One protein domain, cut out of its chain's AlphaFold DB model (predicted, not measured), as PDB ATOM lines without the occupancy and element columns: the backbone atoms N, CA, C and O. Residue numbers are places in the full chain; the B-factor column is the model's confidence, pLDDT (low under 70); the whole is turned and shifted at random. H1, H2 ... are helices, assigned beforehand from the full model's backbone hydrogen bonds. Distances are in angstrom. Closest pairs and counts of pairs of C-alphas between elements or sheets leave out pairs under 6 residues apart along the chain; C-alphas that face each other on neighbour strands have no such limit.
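Overview. This is residues 14 to 134 of the 170 residues of an uncharacterized protein of Rhodoplanes roseus (UniProt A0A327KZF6). Six crossed helices make a compact body with H3 at its core, H1, H2, H5 and H6 packed round it, and short H4 on H1 and H5. H2 and H3 form a hairpin, and the longest helix, H6, crosses H2. The 121 printed residues have no named strand: all helix, radius of gyration of the C-alphas 13.9 A, spans 46 by 32 by 29 A.

Arrangement. H1, residues 14 to 29, touches the hub H3, residues 67 to 80, at a steep tilt of 48 degrees; the closest C-alphas, of Ser 20 and Ala 74, are 5.2 A apart. H2, residues 37 to 57, touches H3 at a shallow 16 degrees, opposite ways, closest at C-alphas 42 and 80, 5.1 A. Every O i to N i+4 pair is within hydrogen-bond range in H1 and H3; H2 has 14 of 17.

Along the chain. H4 is residues 85 to 93, H5 98 to 109, H6 112 to 134, 33.2 A long. C-alpha 14 is at (89.082, 22.555, 51.371), C-alpha 134 at (74.304, -3.499, 15.881).

Size, cuts and confidence. The printed part has no cut. Residues 14 to 17 and 31 to 38 have pLDDT under 70.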
ATOM      1  N   LYS A  14      89.936  23.497  50.622       41.81
ATOM      2  CA  LYS A  14      89.082  22.555  51.371       41.81
ATOM      3  C   LYS A  14      87.630  22.596  50.885       41.81
ATOM      4  O   LYS A  14      87.055  21.533  50.652       41.81
ATOM      5  N   ARG A  15      87.061  23.790  50.662       50.81
ATOM      6  CA  ARG A  15      85.707  23.956  50.103       50.81
ATOM      7  C   ARG A  15      85.583  23.318  48.724       50.81
ATOM      8  O   ARG A  15      84.697  22.500  48.535       50.81
ATOM      9  N   THR A  16      86.511  23.595  47.811       58.69
ATOM     10  CA  THR A  16      86.477  23.023  46.451       58.69
ATOM     11  C   THR A  16      86.588  21.504  46.439       58.69
ATOM     12  O   THR A  16      85.858  20.871  45.687       58.69
ATOM     13  N   SER A  17      87.412  20.895  47.301       66.94
ATOM     14  CA  SER A  17      87.450  19.429  47.411       66.94
ATOM     15  C   SER A  17      86.134  18.842  47.932       66.94
ATOM     16  O   SER A  17      85.693  17.811  47.437       66.94
ATOM     17  N   LYS A  18      85.472  19.533  48.872       77.31
ATOM     18  CA  LYS A  18      84.171  19.122  49.411       77.31
ATOM     19  C   LYS A  18      83.065  19.265  48.365       77.31
ATOM     20  O   LYS A  18      82.256  18.358  48.237       77.31
ATOM     21  N   THR A  19      83.057  20.353  47.594       81.94
ATOM     22  CA  THR A  19      82.102  20.552  46.494       81.94
ATOM     23  C   THR A  19      82.325  19.530  45.380       81.94
ATOM     24  O   THR A  19      81.365  18.928  44.922       81.94
ATOM     25  N   SER A  20      83.573  19.272  44.973       87.62
ATOM     26  CA  SER A  20      83.876  18.246  43.964       87.62
ATOM     27  C   SER A  20      83.457  16.848  44.419       87.62
ATOM     28  O   SER A  20      82.831  16.136  43.643       87.62
ATOM     29  N   ALA A  21      83.739  16.482  45.673       88.44
ATOM     30  CA  ALA A  21      83.260  15.226  46.245       88.44
ATOM     31  C   ALA A  21      81.726  15.172  46.269       88.44
ATOM     32  O   ALA A  21      81.160  14.190  45.815       88.44
ATOM     33  N   ALA A  22      81.053  16.244  46.701       88.12
ATOM     34  CA  ALA A  22      79.593  16.310  46.747       88.12
ATOM     35  C   ALA A  22      78.941  16.167  45.362       88.12
ATOM     36  O   ALA A  22      77.912  15.513  45.248       88.12
ATOM     37  N   VAL A  23      79.535  16.738  44.307       89.50
ATOM     38  CA  VAL A  23      79.054  16.575  42.921       89.50
ATOM     39  C   VAL A  23      79.130  15.109  42.489       89.50
ATOM     40  O   VAL A  23      78.167  14.581  41.937       89.50
ATOM     41  N   ILE A  24      80.263  14.453  42.751       91.19
ATOM     42  CA  ILE A  24      80.481  13.045  42.392       91.19
ATOM     43  C   ILE A  24      79.568  12.133  43.229       91.19
ATOM     44  O   ILE A  24      78.922  11.239  42.687       91.19
ATOM     45  N   ASP A  25      79.444  12.405  44.529       90.56
ATOM     46  CA  ASP A  25      78.545  11.691  45.437       90.56
ATOM     47  C   ASP A  25      77.080  11.830  44.989       90.56
ATOM     48  O   ASP A  25      76.365  10.834  44.928       90.56
ATOM     49  N   ALA A  26      76.635  13.041  44.627       88.06
ATOM     50  CA  ALA A  26      75.281  13.299  44.134       88.06
ATOM     51  C   ALA A  26      74.991  12.527  42.840       88.06
ATOM     52  O   ALA A  26      73.933  11.914  42.709       88.06
ATOM     53  N   TYR A  27      75.955  12.512  41.917       88.25
ATOM     54  CA  TYR A  27      75.866  11.749  40.678       88.25
ATOM     55  C   TYR A  27      75.717  10.242  40.930       88.25
ATOM     56  O   TYR A  27      74.829   9.608  40.359       88.25
ATOM     57  N   HIS A  28      76.535   9.667  41.815       86.75
ATOM     58  CA  HIS A  28      76.437   8.246  42.153       86.75
ATOM     59  C   HIS A  28      75.169   7.910  42.950       86.75
ATOM     60  O   HIS A  28      74.566   6.863  42.711       86.75
ATOM     61  N   ALA A  29      74.720   8.797  43.842       84.94
ATOM     62  CA  ALA A  29      73.482   8.624  44.600       84.94
ATOM     63  C   ALA A  29      72.236   8.633  43.699       84.94
ATOM     64  O   ALA A  29      71.270   7.921  43.968       84.94
ATOM     65  N   ALA A  30      72.264   9.390  42.603       75.25
ATOM     66  CA  ALA A  30      71.180   9.428  41.626       75.25
ATOM     67  C   ALA A  30      71.173   8.250  40.639       75.25
ATOM     68  O   ALA A  30      70.285   8.192  39.786       75.25
ATOM     69  N   GLY A  31      72.135   7.322  40.759       64.44
ATOM     70  CA  GLY A  31      72.440   6.241  39.816       64.44
ATOM     71  C   GLY A  31      71.261   5.630  39.030       64.44
ATOM     72  O   GLY A  31      71.377   5.528  37.813       64.44
ATOM     73  N   PRO A  32      70.121   5.243  39.638       51.91
ATOM     74  CA  PRO A  32      69.021   4.594  38.908       51.91
ATOM     75  C   PRO A  32      68.061   5.545  38.164       51.91
ATOM     76  O   PRO A  32      67.266   5.083  37.351       51.91
ATOM     77  N   GLY A  33      68.070   6.850  38.463       53.44
ATOM     78  CA  GLY A  33      67.054   7.808  37.989       53.44
ATOM     79  C   GLY A  33      67.408   8.560  36.703       53.44
ATOM     80  O   GLY A  33      66.535   9.166  36.087       53.44
ATOM     81  N   LEU A  34      68.675   8.509  36.289       57.59
ATOM     82  CA  LEU A  34      69.213   9.167  35.092       57.59
ATOM     83  C   LEU A  34      69.433   8.144  33.969       57.59
ATOM     84  O   LEU A  34      70.510   8.059  33.400       57.59
ATOM     85  N   LEU A  35      68.447   7.286  33.703       58.59
ATOM     86  CA  LEU A  35      68.536   6.240  32.674       58.59
ATOM     87  C   LEU A  35      67.733   6.608  31.423       58.59
ATOM     88  O   LEU A  35      67.122   5.752  30.781       58.59
ATOM     89  N   GLY A  36      67.741   7.889  31.045       65.50
ATOM     90  CA  GLY A  36      67.425   8.254  29.673       65.50
ATOM     91  C   GLY A  36      68.499   7.696  28.726       65.50
ATOM     92  O   GLY A  36      69.676   7.623  29.094       65.50
ATOM     93  N   PRO A  37      68.164   7.331  27.476       66.38
ATOM     94  CA  PRO A  37      69.162   6.883  26.499       66.38
ATOM     95  C   PRO A  37      70.252   7.936  26.245       66.38
ATOM     96  O   PRO A  37      71.364   7.592  25.851       66.38
ATOM     97  N   GLU A  38      69.945   9.211  26.485       66.81
ATOM     98  CA  GLU A  38      70.902  10.310  26.411       66.81
ATOM     99  C   GLU A  38      71.868  10.303  27.602       66.81
ATOM    100  O   GLU A  38      73.037  10.647  27.446       66.81
ATOM    101  N   ASP A  39      71.413   9.949  28.808       77.69
ATOM    102  CA  ASP A  39      72.233   9.929  30.032       77.69
ATOM    103  C   ASP A  39      73.239   8.777  30.014       77.69
ATOM    104  O   ASP A  39      74.349   8.918  30.523       77.69
ATOM    105  N   ALA A  40      72.898   7.674  29.342       79.62
ATOM    106  CA  ALA A  40      73.794   6.536  29.158       79.62
ATOM    107  C   ALA A  40      75.108   6.927  28.454       79.62
ATOM    108  O   ALA A  40      76.171   6.414  28.800       79.62
ATOM    109  N   LEU A  41      75.053   7.865  27.499       83.19
ATOM    110  CA  LEU A  41      76.240   8.361  26.800       83.19
ATOM    111  C   LEU A  41      77.141   9.177  27.735       83.19
ATOM    112  O   LEU A  41      78.341   8.919  27.819       83.19
ATOM    113  N   ALA A  42      76.548  10.137  28.450       85.06
ATOM    114  CA  ALA A  42      77.258  10.972  29.416       85.06
ATOM    115  C   ALA A  42      77.859  10.122  30.544       85.06
ATOM    116  O   ALA A  42      79.004  10.335  30.946       85.06
ATOM    117  N   HIS A  43      77.120   9.103  30.992       87.19
ATOM    118  CA  HIS A  43      77.584   8.130  31.966       87.19
ATOM    119  C   HIS A  43      78.792   7.346  31.455       87.19
ATOM    120  O   HIS A  43      79.814   7.304  32.135       87.19
ATOM    121  N   ALA A  44      78.713   6.769  30.254       86.75
ATOM    122  CA  ALA A  44      79.821   6.025  29.661       86.75
ATOM    123  C   ALA A  44      81.077   6.897  29.494       86.75
ATOM    124  O   ALA A  44      82.171   6.483  29.878       86.75
ATOM    125  N   ALA A  45      80.912   8.130  29.002       88.62
ATOM    126  CA  ALA A  45      82.013   9.077  28.861       88.62
ATOM    127  C   ALA A  45      82.654   9.408  30.216       88.62
ATOM    128  O   ALA A  45      83.870   9.319  30.347       88.62
ATOM    129  N   TYR A  46      81.861   9.722  31.248       91.38
ATOM    130  CA  TYR A  46      82.388   9.952  32.596       91.38
ATOM    131  C   TYR A  46      83.117   8.723  33.155       91.38
ATOM    132  O   TYR A  46      84.226   8.849  33.681       91.38
ATOM    133  N   MET A  47      82.523   7.533  33.019       90.88
ATOM    134  CA  MET A  47      83.099   6.294  33.537       90.88
ATOM    135  C   MET A  47      84.453   5.975  32.904       90.88
ATOM    136  O   MET A  47      85.323   5.466  33.607       90.88
ATOM    137  N   HIS A  48      84.675   6.332  31.635       90.62
ATOM    138  CA  HIS A  48      85.987   6.221  30.996       90.62
ATOM    139  C   HIS A  48      87.065   7.005  31.766       90.62
ATOM    140  O   HIS A  48      88.091   6.439  32.148       90.62
ATOM    141  N   PHE A  49      86.810   8.281  32.076       92.25
ATOM    142  CA  PHE A  49      87.747   9.109  32.846       92.25
ATOM    143  C   PHE A  49      87.905   8.629  34.291       92.25
ATOM    144  O   PHE A  49      89.022   8.594  34.811       92.25
ATOM    145  N   ALA A  50      86.801   8.257  34.945       91.94
ATOM    146  CA  ALA A  50      86.815   7.809  36.334       91.94
ATOM    147  C   ALA A  50      87.609   6.506  36.496       91.94
ATOM    148  O   ALA A  50      88.496   6.426  37.344       91.94
ATOM    149  N   GLN A  51      87.363   5.507  35.644       93.25
ATOM    150  CA  GLN A  51      88.079   4.231  35.684       93.25
ATOM    151  C   GLN A  51      89.567   4.390  35.379       93.25
ATOM    152  O   GLN A  51      90.395   3.742  36.023       93.25
ATOM    153  N   ASP A  52      89.924   5.249  34.424       93.25
ATOM    154  CA  ASP A  52      91.325   5.520  34.115       93.25
ATOM    155  C   ASP A  52      92.033   6.225  35.285       93.25
ATOM    156  O   ASP A  52      93.136   5.835  35.677       93.25
ATOM    157  N   ALA A  53      91.370   7.186  35.936       92.00
ATOM    158  CA  ALA A  53      91.876   7.818  37.154       92.00
ATOM    159  C   ALA A  53      92.063   6.803  38.298       92.00
ATOM    160  O   ALA A  53      93.136   6.754  38.906       92.00
ATOM    161  N   TYR A  54      91.062   5.960  38.563       93.56
ATOM    162  CA  TYR A  54      91.133   4.917  39.590       93.56
ATOM    163  C   TYR A  54      92.269   3.931  39.322       93.56
ATOM    164  O   TYR A  54      93.034   3.605  40.229       93.56
ATOM    165  N   ARG A  55      92.453   3.521  38.062       95.25
ATOM    166  CA  ARG A  55      93.536   2.619  37.656       95.25
ATOM    167  C   ARG A  55      94.910   3.257  37.833       95.25
ATOM    168  O   ARG A  55      95.798   2.628  38.409       95.25
ATOM    169  N   ARG A  56      95.089   4.500  37.372       95.00
ATOM    170  CA  ARG A  56      96.360   5.237  37.485       95.00
ATOM    171  C   ARG A  56      96.773   5.460  38.938       95.00
ATOM    172  O   ARG A  56      97.957   5.362  39.252       95.00
ATOM    173  N   HIS A  57      95.809   5.722  39.818       91.62
ATOM    174  CA  HIS A  57      96.060   5.984  41.236       91.62
ATOM    175  C   HIS A  57      95.922   4.756  42.143       91.62
ATOM    176  O   HIS A  57      96.269   4.850  43.317       91.62
ATOM    177  N   ARG A  58      95.497   3.605  41.605       93.06
ATOM    178  CA  ARG A  58      95.267   2.347  42.340       93.06
ATOM    179  C   ARG A  58      94.314   2.515  43.528       93.06
ATOM    180  O   ARG A  58      94.583   2.015  44.616       93.06
ATOM    181  N   VAL A  59      93.207   3.217  43.307       90.62
ATOM    182  CA  VAL A  59      92.170   3.459  44.323       90.62
ATOM    183  C   VAL A  59      90.838   2.844  43.910       90.62
ATOM    184  O   VAL A  59      90.577   2.677  42.719       90.62
ATOM    185  N   GLY A  60      90.006   2.500  44.896       85.38
ATOM    186  CA  GLY A  60      88.650   1.983  44.676       85.38
ATOM    187  C   GLY A  60      87.542   3.038  44.789       85.38
ATOM    188  O   GLY A  60      86.433   2.784  44.334       85.38
ATOM    189  N   ASP A  61      87.839   4.202  45.374       86.56
ATOM    190  CA  ASP A  61      86.891   5.286  45.663       86.56
ATOM    191  C   ASP A  61      87.469   6.634  45.177       86.56
ATOM    192  O   ASP A  61      88.675   6.889  45.288       86.56
ATOM    193  N   HIS A  62      86.626   7.528  44.640       86.12
ATOM    194  CA  HIS A  62      87.029   8.888  44.256       86.12
ATOM    195  C   HIS A  62      87.516   9.729  45.427       86.12
ATOM    196  O   HIS A  62      88.277  10.674  45.210       86.12
ATOM    197  N   ARG A  63      87.113   9.406  46.655       88.00
ATOM    198  CA  ARG A  63      87.551  10.107  47.868       88.00
ATOM    199  C   ARG A  63      89.033   9.900  48.172       88.00
ATOM    200  O   ARG A  63      89.645  10.777  48.782       88.00
ATOM    201  N   ASP A  64      89.610   8.807  47.681       87.50
ATOM    202  CA  ASP A  64      91.032   8.491  47.834       87.50
ATOM    203  C   ASP A  64      91.898   9.102  46.718       87.50
ATOM    204  O   ASP A  64      93.131   9.048  46.764       87.50
ATOM    205  N   LEU A  65      91.281   9.713  45.699       87.56
ATOM    206  CA  LEU A  65      92.019  10.352  44.618       87.56
ATOM    207  C   LEU A  65      92.736  11.627  45.083       87.56
ATOM    208  O   LEU A  65      92.240  12.379  45.932       87.56
ATOM    209  N   PRO A  66      93.869  11.981  44.446       90.25
ATOM    210  CA  PRO A  66      94.468  13.290  44.644       90.25
ATOM    211  C   PRO A  66      93.449  14.396  44.357       90.25
ATOM    212  O   PRO A  66      92.739  14.360  43.351       90.25
ATOM    213  N   ARG A  67      93.428  15.442  45.192       87.12
ATOM    214  CA  ARG A  67      92.440  16.538  45.101       87.12
ATOM    215  C   ARG A  67      92.306  17.138  43.703       87.12
ATOM    216  O   ARG A  67      91.208  17.499  43.294       87.12
ATOM    217  N   ARG A  68      93.422  17.258  42.975       88.12
ATOM    218  CA  ARG A  68      93.431  17.765  41.596       88.12
ATOM    219  C   ARG A  68      92.638  16.852  40.657       88.12
ATOM    220  O   ARG A  68      91.871  17.361  39.857       88.12
ATOM    221  N   VAL A  69      92.787  15.538  40.794       90.50
ATOM    222  CA  VAL A  69      92.106  14.539  39.961       90.50
ATOM    223  C   VAL A  69      90.619  14.495  40.291       90.50
ATOM    224  O   VAL A  69      89.798  14.559  39.386       90.50
ATOM    225  N   MET A  70      90.261  14.501  41.578       90.88
ATOM    226  CA  MET A  70      88.857  14.575  42.002       90.88
ATOM    227  C   MET A  70      88.169  15.850  41.487       90.88
ATOM    228  O   MET A  70      87.035  15.807  41.016       90.88
ATOM    229  N   ARG A  71      88.862  16.994  41.525       89.88
ATOM    230  CA  ARG A  71      88.352  18.243  40.945       89.88
ATOM    231  C   ARG A  71      88.145  18.118  39.440       89.88
ATOM    232  O   ARG A  71      87.130  18.582  38.933       89.88
ATOM    233  N   ASP A  72      89.098  17.520  38.739       90.88
ATOM    234  CA  ASP A  72      89.027  17.342  37.293       90.88
ATOM    235  C   ASP A  72      87.864  16.412  36.915       90.88
ATOM    236  O   ASP A  72      87.097  16.759  36.025       90.88
ATOM    237  N   LEU A  73      87.627  15.333  37.669       92.31
ATOM    238  CA  LEU A  73      86.456  14.464  37.494       92.31
ATOM    239  C   LEU A  73      85.124  15.189  37.731       92.31
ATOM    240  O   LEU A  73      84.174  14.977  36.983       92.31
ATOM    241  N   ALA A  74      85.046  16.075  38.727       91.31
ATOM    242  CA  ALA A  74      83.850  16.889  38.941       91.31
ATOM    243  C   ALA A  74      83.602  17.872  37.781       91.31
ATOM    244  O   ALA A  74      82.457  18.097  37.398       91.31
ATOM    245  N   LEU A  75      84.663  18.439  37.191       91.81
ATOM    246  CA  LEU A  75      84.537  19.277  35.993       91.81
ATOM    247  C   LEU A  75      84.111  18.450  34.774       91.81
ATOM    248  O   LEU A  75      83.259  18.904  34.019       91.81
ATOM    249  N   VAL A  76      84.650  17.237  34.610       92.31
ATOM    250  CA  VAL A  76      84.213  16.292  33.570       92.31
ATOM    251  C   VAL A  76      82.722  16.002  33.707       92.31
ATOM    252  O   VAL A  76      82.021  16.126  32.711       92.31
ATOM    253  N   LEU A  77      82.221  15.688  34.910       91.44
ATOM    254  CA  LEU A  77      80.789  15.442  35.154       91.44
ATOM    255  C   LEU A  77      79.913  16.599  34.682       91.44
ATOM    256  O   LEU A  77      78.924  16.386  33.991       91.44
ATOM    257  N   VAL A  78      80.299  17.822  35.037       90.06
ATOM    258  CA  VAL A  78      79.554  19.022  34.654       90.06
ATOM    259  C   VAL A  78      79.599  19.258  33.139       90.06
ATOM    260  O   VAL A  78      78.621  19.744  32.588       90.06
ATOM    261  N   LEU A  79      80.686  18.883  32.455       90.00
ATOM    262  CA  LEU A  79      80.797  18.985  30.993       90.00
ATOM    263  C   LEU A  79      80.017  17.897  30.250       90.00
ATOM    264  O   LEU A  79      79.387  18.187  29.239       90.00
ATOM    265  N   VAL A  80      80.059  16.639  30.707       88.50
ATOM    266  CA  VAL A  80      79.307  15.556  30.044       88.50
ATOM    267  C   VAL A  80      77.798  15.704  30.244       88.50
ATOM    268  O   VAL A  80      77.027  15.230  29.411       88.50
ATOM    269  N   GLN A  81      77.390  16.370  31.326       87.12
ATOM    270  CA  GLN A  81      76.001  16.696  31.650       87.12
ATOM    271  C   GLN A  81      75.650  18.159  31.326       87.12
ATOM    272  O   GLN A  81      74.681  18.688  31.878       87.12
ATOM    273  N   ASP A  82      76.425  18.830  30.468       81.44
ATOM    274  CA  ASP A  82      76.101  20.202  30.080       81.44
ATOM    275  C   ASP A  82      74.722  20.246  29.403       81.44
ATOM    276  O   ASP A  82      74.287  19.279  28.770       81.44
ATOM    277  N   ASP A  83      73.997  21.343  29.618       74.25
ATOM    278  CA  ASP A  83      72.609  21.529  29.174       74.25
ATOM    279  C   ASP A  83      71.587  20.490  29.688       74.25
ATOM    280  O   ASP A  83      70.519  20.326  29.093       74.25
ATOM    281  N   ARG A  84      71.853  19.811  30.820       80.81
ATOM    282  CA  ARG A  84      70.915  18.836  31.418       80.81
ATOM    283  C   ARG A  84      70.220  19.360  32.678       80.81
ATOM    284  O   ARG A  84      70.779  19.278  33.775       80.81
ATOM    285  N   PRO A  85      68.941  19.779  32.592       81.56
ATOM    286  CA  PRO A  85      68.196  20.258  33.758       81.56
ATOM    287  C   PRO A  85      67.930  19.169  34.808       81.56
ATOM    288  O   PRO A  85      67.599  19.473  35.953       81.56
ATOM    289  N   SER A  86      67.982  17.888  34.428       81.88
ATOM    290  CA  SER A  86      67.874  16.756  35.361       81.88
ATOM    291  C   SER A  86      69.076  16.692  36.304       81.88
ATOM    292  O   SER A  86      68.896  16.520  37.509       81.88
ATOM    293  N   PHE A  87      70.282  16.904  35.776       84.44
ATOM    294  CA  PHE A  87      71.516  16.911  36.551       84.44
ATOM    295  C   PHE A  87      71.589  18.120  37.490       84.44
ATOM    296  O   PHE A  87      71.884  17.955  38.671       84.44
ATOM    297  N   ASP A  88      71.210  19.315  37.028       86.19
ATOM    298  CA  ASP A  88      71.177  20.504  37.894       86.19
ATOM    299  C   ASP A  88      70.205  20.335  39.064       86.19
ATOM    300  O   ASP A  88      70.549  20.623  40.210       86.19
ATOM    301  N   ARG A  89      69.003  19.803  38.799       86.31
ATOM    302  CA  ARG A  89      68.024  19.495  39.853       86.31
ATOM    303  C   ARG A  89      68.583  18.512  40.875       86.31
ATOM    304  O   ARG A  89      68.390  18.711  42.069       86.31
ATOM    305  N   MET A  90      69.299  17.490  40.420       86.00
ATOM    306  CA  MET A  90      69.948  16.513  41.290       86.00
ATOM    307  C   MET A  90      71.024  17.158  42.173       86.00
ATOM    308  O   MET A  90      71.048  16.913  43.378       86.00
ATOM    309  N   LEU A  91      71.882  18.014  41.610       87.25
ATOM    310  CA  LEU A  91      72.898  18.732  42.384       87.25
ATOM    311  C   LEU A  91      72.257  19.649  43.436       87.25
ATOM    312  O   LEU A  91      72.695  19.661  44.588       87.25
ATOM    313  N   VAL A  92      71.178  20.348  43.077       88.38
ATOM    314  CA  VAL A  92      70.415  21.187  44.012       88.38
ATOM    315  C   VAL A  92      69.775  20.352  45.124       88.38
ATOM    316  O   VAL A  92      69.880  20.720  46.293       88.38
ATOM    317  N   MET A  93      69.174  19.201  44.806       86.44
ATOM    318  CA  MET A  93      68.626  18.276  45.810       86.44
ATOM    319  C   MET A  93      69.702  17.721  46.753       86.44
ATOM    320  O   MET A  93      69.422  17.466  47.921       86.44
ATOM    321  N   ALA A  94      70.936  17.580  46.269       84.50
ATOM    322  CA  ALA A  94      72.094  17.206  47.076       84.50
ATOM    323  C   ALA A  94      72.681  18.376  47.898       84.50
ATOM    324  O   ALA A  94      73.680  18.200  48.596       84.50
ATOM    325  N   GLY A  95      72.070  19.564  47.841       85.00
ATOM    326  CA  GLY A  95      72.468  20.740  48.618       85.00
ATOM    327  C   GLY A  95      73.571  21.585  47.979       85.00
ATOM    328  O   GLY A  95      74.172  22.414  48.662       85.00
ATOM    329  N   ILE A  96      73.859  21.392  46.690       87.31
ATOM    330  CA  ILE A  96      74.801  22.231  45.942       87.31
ATOM    331  C   ILE A  96      74.040  23.449  45.421       87.31
ATOM    332  O   ILE A  96      73.005  23.318  44.768       87.31
ATOM    333  N   SER A  97      74.539  24.647  45.723       87.44
ATOM    334  CA  SER A  97      73.870  25.880  45.315       87.44
ATOM    335  C   SER A  97      73.926  26.070  43.797       87.44
ATOM    336  O   SER A  97      74.881  25.654  43.140       87.44
ATOM    337  N   PHE A  98      72.923  26.741  43.228       86.31
ATOM    338  CA  PHE A  98      72.914  27.046  41.796       86.31
ATOM    339  C   PHE A  98      74.129  27.894  41.374       86.31
ATOM    340  O   PHE A  98      74.717  27.649  40.321       86.31
ATOM    341  N   ASP A  99      74.571  28.818  42.231       87.19
ATOM    342  CA  ASP A  99      75.772  29.627  42.000       87.19
ATOM    343  C   ASP A  99      77.041  28.765  41.912       87.19
ATOM    344  O   ASP A  99      77.872  28.981  41.027       87.19
ATOM    345  N   ASP A 100      77.170  27.741  42.765       86.06
ATOM    346  CA  ASP A 100      78.291  26.796  42.712       86.06
ATOM    347  C   ASP A 100      78.276  25.963  41.420       86.06
ATOM    348  O   ASP A 100      79.334  25.696  40.843       86.06
ATOM    349  N   ILE A 101      77.090  25.576  40.934       85.94
ATOM    350  CA  ILE A 101      76.928  24.855  39.659       85.94
ATOM    351  C   ILE A 101      77.394  25.738  38.493       85.94
ATOM    352  O   ILE A 101      78.199  25.300  37.663       85.94
ATOM    353  N   LEU A 102      76.957  27.002  38.450       86.44
ATOM    354  CA  LEU A 102      77.390  27.965  37.433       86.44
ATOM    355  C   LEU A 102      78.898  28.226  37.492       86.44
ATOM    356  O   LEU A 102      79.562  28.340  36.458       86.44
ATOM    357  N   ASP A 103      79.470  28.309  38.690       87.94
ATOM    358  CA  ASP A 103      80.911  28.450  38.887       87.94
ATOM    359  C   ASP A 103      81.695  27.243  38.374       87.94
ATOM    360  O   ASP A 103      82.741  27.412  37.736       87.94
ATOM    361  N   LEU A 104      81.201  26.027  38.612       86.56
ATOM    362  CA  LEU A 104      81.801  24.808  38.079       86.56
ATOM    363  C   LEU A 104      81.765  24.792  36.550       86.56
ATOM    364  O   LEU A 104      82.810  24.560  35.939       86.56
ATOM    365  N   ARG A 105      80.626  25.129  35.929       86.94
ATOM    366  CA  ARG A 105      80.505  25.236  34.462       86.94
ATOM    367  C   ARG A 105      81.464  26.269  33.887       86.94
ATOM    368  O   ARG A 105      82.219  25.971  32.963       86.94
ATOM    369  N   ARG A 106      81.526  27.461  34.487       88.50
ATOM    370  CA  ARG A 106      82.462  28.520  34.074       88.50
ATOM    371  C   ARG A 106      83.919  28.071  34.170       88.50
ATOM    372  O   ARG A 106      84.717  28.393  33.292       88.50
ATOM    373  N   ARG A 107      84.291  27.331  35.217       89.12
ATOM    374  CA  ARG A 107      85.650  26.779  35.364       89.12
ATOM    375  C   ARG A 107      85.939  25.684  34.346       89.12
ATOM    376  O   ARG A 107      87.055  25.634  33.837       89.12
ATOM    377  N   ALA A 108      84.959  24.839  34.053       87.12
ATOM    378  CA  ALA A 108      85.101  23.777  33.072       87.12
ATOM    379  C   ALA A 108      85.275  24.346  31.652       87.12
ATOM    380  O   ALA A 108      86.218  23.976  30.958       87.12
ATOM    381  N   ALA A 109      84.471  25.347  31.279       85.75
ATOM    382  CA  ALA A 109      84.560  26.040  29.993       85.75
ATOM    383  C   ALA A 109      85.905  26.760  29.768       85.75
ATOM    384  O   ALA A 109      86.348  26.922  28.635       85.75
ATOM    385  N   ARG A 110      86.598  27.165  30.841       90.75
ATOM    386  CA  ARG A 110      87.941  27.776  30.772       90.75
ATOM    387  C   ARG A 110      89.073  26.769  30.533       90.75
ATOM    388  O   ARG A 110      90.231  27.176  30.484       90.75
ATOM    389  N   ARG A 111      88.776  25.471  30.412       89.75
ATOM    390  CA  ARG A 111      89.757  24.408  30.155       89.75
ATOM    391  C   ARG A 111      89.517  23.782  28.779       89.75
ATOM    392  O   ARG A 111      88.905  22.719  28.711       89.75
ATOM    393  N   PRO A 112      90.004  24.405  27.693       89.06
ATOM    394  CA  PRO A 112      89.717  23.944  26.334       89.06
ATOM    395  C   PRO A 112      90.196  22.508  26.085       89.06
ATOM    396  O   PRO A 112      89.485  21.735  25.458       89.06
ATOM    397  N   GLU A 113      91.342  22.120  26.651       90.50
ATOM    398  CA  GLU A 113      91.862  20.747  26.573       90.50
ATOM    399  C   GLU A 113      90.868  19.727  27.145       90.50
ATOM    400  O   GLU A 113      90.528  18.750  26.486       90.50
ATOM    401  N   LEU A 114      90.325  20.004  28.336       88.00
ATOM    402  CA  LEU A 114      89.360  19.123  28.996       88.00
ATOM    403  C   LEU A 114      88.046  19.037  28.210       88.00
ATOM    404  O   LEU A 114      87.437  17.976  28.127       88.00
ATOM    405  N   VAL A 115      87.605  20.153  27.626       89.56
ATOM    406  CA  VAL A 115      86.409  20.191  26.777       89.56
ATOM    407  C   VAL A 115      86.592  19.303  25.546       89.56
ATOM    408  O   VAL A 115      85.693  18.530  25.216       89.56
ATOM    409  N   GLU A 116      87.745  19.375  24.882       91.25
ATOM    410  CA  GLU A 116      88.033  18.535  23.717       91.25
ATOM    411  C   GLU A 116      88.170  17.053  24.082       91.25
ATOM    412  O   GLU A 116      87.609  16.202  23.386       91.25
ATOM    413  N   GLU A 117      88.822  16.733  25.203       91.25
ATOM    414  CA  GLU A 117      88.885  15.367  25.734       91.25
ATOM    415  C   GLU A 117      87.482  14.806  25.996       91.25
ATOM    416  O   GLU A 117      87.152  13.706  25.543       91.25
ATOM    417  N   VAL A 118      86.618  15.577  26.662       90.69
ATOM    418  CA  VAL A 118      85.234  15.176  26.947       90.69
ATOM    419  C   VAL A 118      84.431  14.994  25.657       90.69
ATOM    420  O   VAL A 118      83.747  13.982  25.498       90.69
ATOM    421  N   ARG A 119      84.541  15.916  24.693       90.31
ATOM    422  CA  ARG A 119      83.891  15.784  23.375       90.31
ATOM    423  C   ARG A 119      84.370  14.547  22.623       90.31
ATOM    424  O   ARG A 119      83.582  13.906  21.926       90.31
ATOM    425  N   HIS A 120      85.656  14.219  22.710       91.69
ATOM    426  CA  HIS A 120      86.200  13.007  22.114       91.69
ATOM    427  C   HIS A 120      85.630  11.753  22.788       91.69
ATOM    428  O   HIS A 120      85.077  10.905  22.091       91.69
ATOM    429  N   ALA A 121      85.648  11.685  24.120       89.44
ATOM    430  CA  ALA A 121      85.087  10.566  24.876       89.44
ATOM    431  C   ALA A 121      83.588  10.354  24.591       89.44
ATOM    432  O   ALA A 121      83.159   9.228  24.358       89.44
ATOM    433  N   MET A 122      82.801  11.434  24.514       89.25
ATOM    434  CA  MET A 122      81.380  11.380  24.148       89.25
ATOM    435  C   MET A 122      81.161  10.815  22.738       89.25
ATOM    436  O   MET A 122      80.245  10.022  22.521       89.25
ATOM    437  N   ARG A 123      82.011  11.177  21.764       90.50
ATOM    438  CA  ARG A 123      81.949  10.604  20.408       90.50
ATOM    439  C   ARG A 123      82.290   9.116  20.406       90.50
ATOM    440  O   ARG A 123      81.579   8.351  19.758       90.50
ATOM    441  N   THR A 124      83.325   8.708  21.134       89.75
ATOM    442  CA  THR A 124      83.723   7.298  21.253       89.75
ATOM    443  C   THR A 124      82.615   6.468  21.897       89.75
ATOM    444  O   THR A 124      82.180   5.481  21.307       89.75
ATOM    445  N   ALA A 125      82.052   6.936  23.014       86.62
ATOM    446  CA  ALA A 125      80.921   6.285  23.672       86.62
ATOM    447  C   ALA A 125      79.707   6.134  22.734       86.62
ATOM    448  O   ALA A 125      78.990   5.133  22.783       86.62
ATOM    449  N   LEU A 126      79.477   7.099  21.835       86.62
ATOM    450  CA  LEU A 126      78.368   7.038  20.881       86.62
ATOM    451  C   LEU A 126      78.593   5.952  19.830       86.62
ATOM    452  O   LEU A 126      77.646   5.264  19.438       86.62
ATOM    453  N   VAL A 127      79.830   5.820  19.349       87.88
ATOM    454  CA  VAL A 127      80.219   4.771  18.402       87.88
ATOM    455  C   VAL A 127      80.073   3.402  19.060       87.88
ATOM    456  O   VAL A 127      79.360   2.559  18.523       87.88
ATOM    457  N   GLU A 128      80.619   3.221  20.262       84.19
ATOM    458  CA  GLU A 128      80.505   1.972  21.023       84.19
ATOM    459  C   GLU A 128      79.042   1.591  21.289       84.19
ATOM    460  O   GLU A 128      78.638   0.451  21.059       84.19
ATOM    461  N   ALA A 129      78.198   2.551  21.680       83.44
ATOM    462  CA  ALA A 129      76.769   2.313  21.874       83.44
ATOM    463  C   ALA A 129      76.057   1.910  20.568       83.44
ATOM    464  O   ALA A 129      75.148   1.073  20.578       83.44
ATOM    465  N   ARG A 130      76.445   2.490  19.424       85.94
ATOM    466  CA  ARG A 130      75.905   2.111  18.106       85.94
ATOM    467  C   ARG A 130      76.330   0.704  17.708       85.94
ATOM    468  O   ARG A 130      75.491  -0.044  17.202       85.94
ATOM    469  N   ASP A 131      77.581   0.345  17.951       84.19
ATOM    470  CA  ASP A 131      78.113  -0.972  17.619       84.19
ATOM    471  C   ASP A 131      77.540  -2.053  18.534       84.19
ATOM    472  O   ASP A 131      77.097  -3.087  18.034       84.19
ATOM    473  N   ALA A 132      77.360  -1.772  19.827       81.19
ATOM    474  CA  ALA A 132      76.621  -2.641  20.740       81.19
ATOM    475  C   ALA A 132      75.180  -2.881  20.254       81.19
ATOM    476  O   ALA A 132      74.723  -4.021  20.190       81.19
ATOM    477  N   ARG A 133      74.466  -1.834  19.808       81.75
ATOM    478  CA  ARG A 133      73.116  -1.983  19.225       81.75
ATOM    479  C   ARG A 133      73.110  -2.767  17.913       81.75
ATOM    480  O   ARG A 133      72.109  -3.408  17.587       81.75
ATOM    481  N   ARG A 134      74.164  -2.679  17.098       82.94
ATOM    482  CA  ARG A 134      74.304  -3.499  15.881       82.94
ATOM    483  C   ARG A 134      74.542  -4.961  16.245       82.94
ATOM    484  O   ARG A 134      73.826  -5.809  15.725       82.94
TER     485      ARG A 134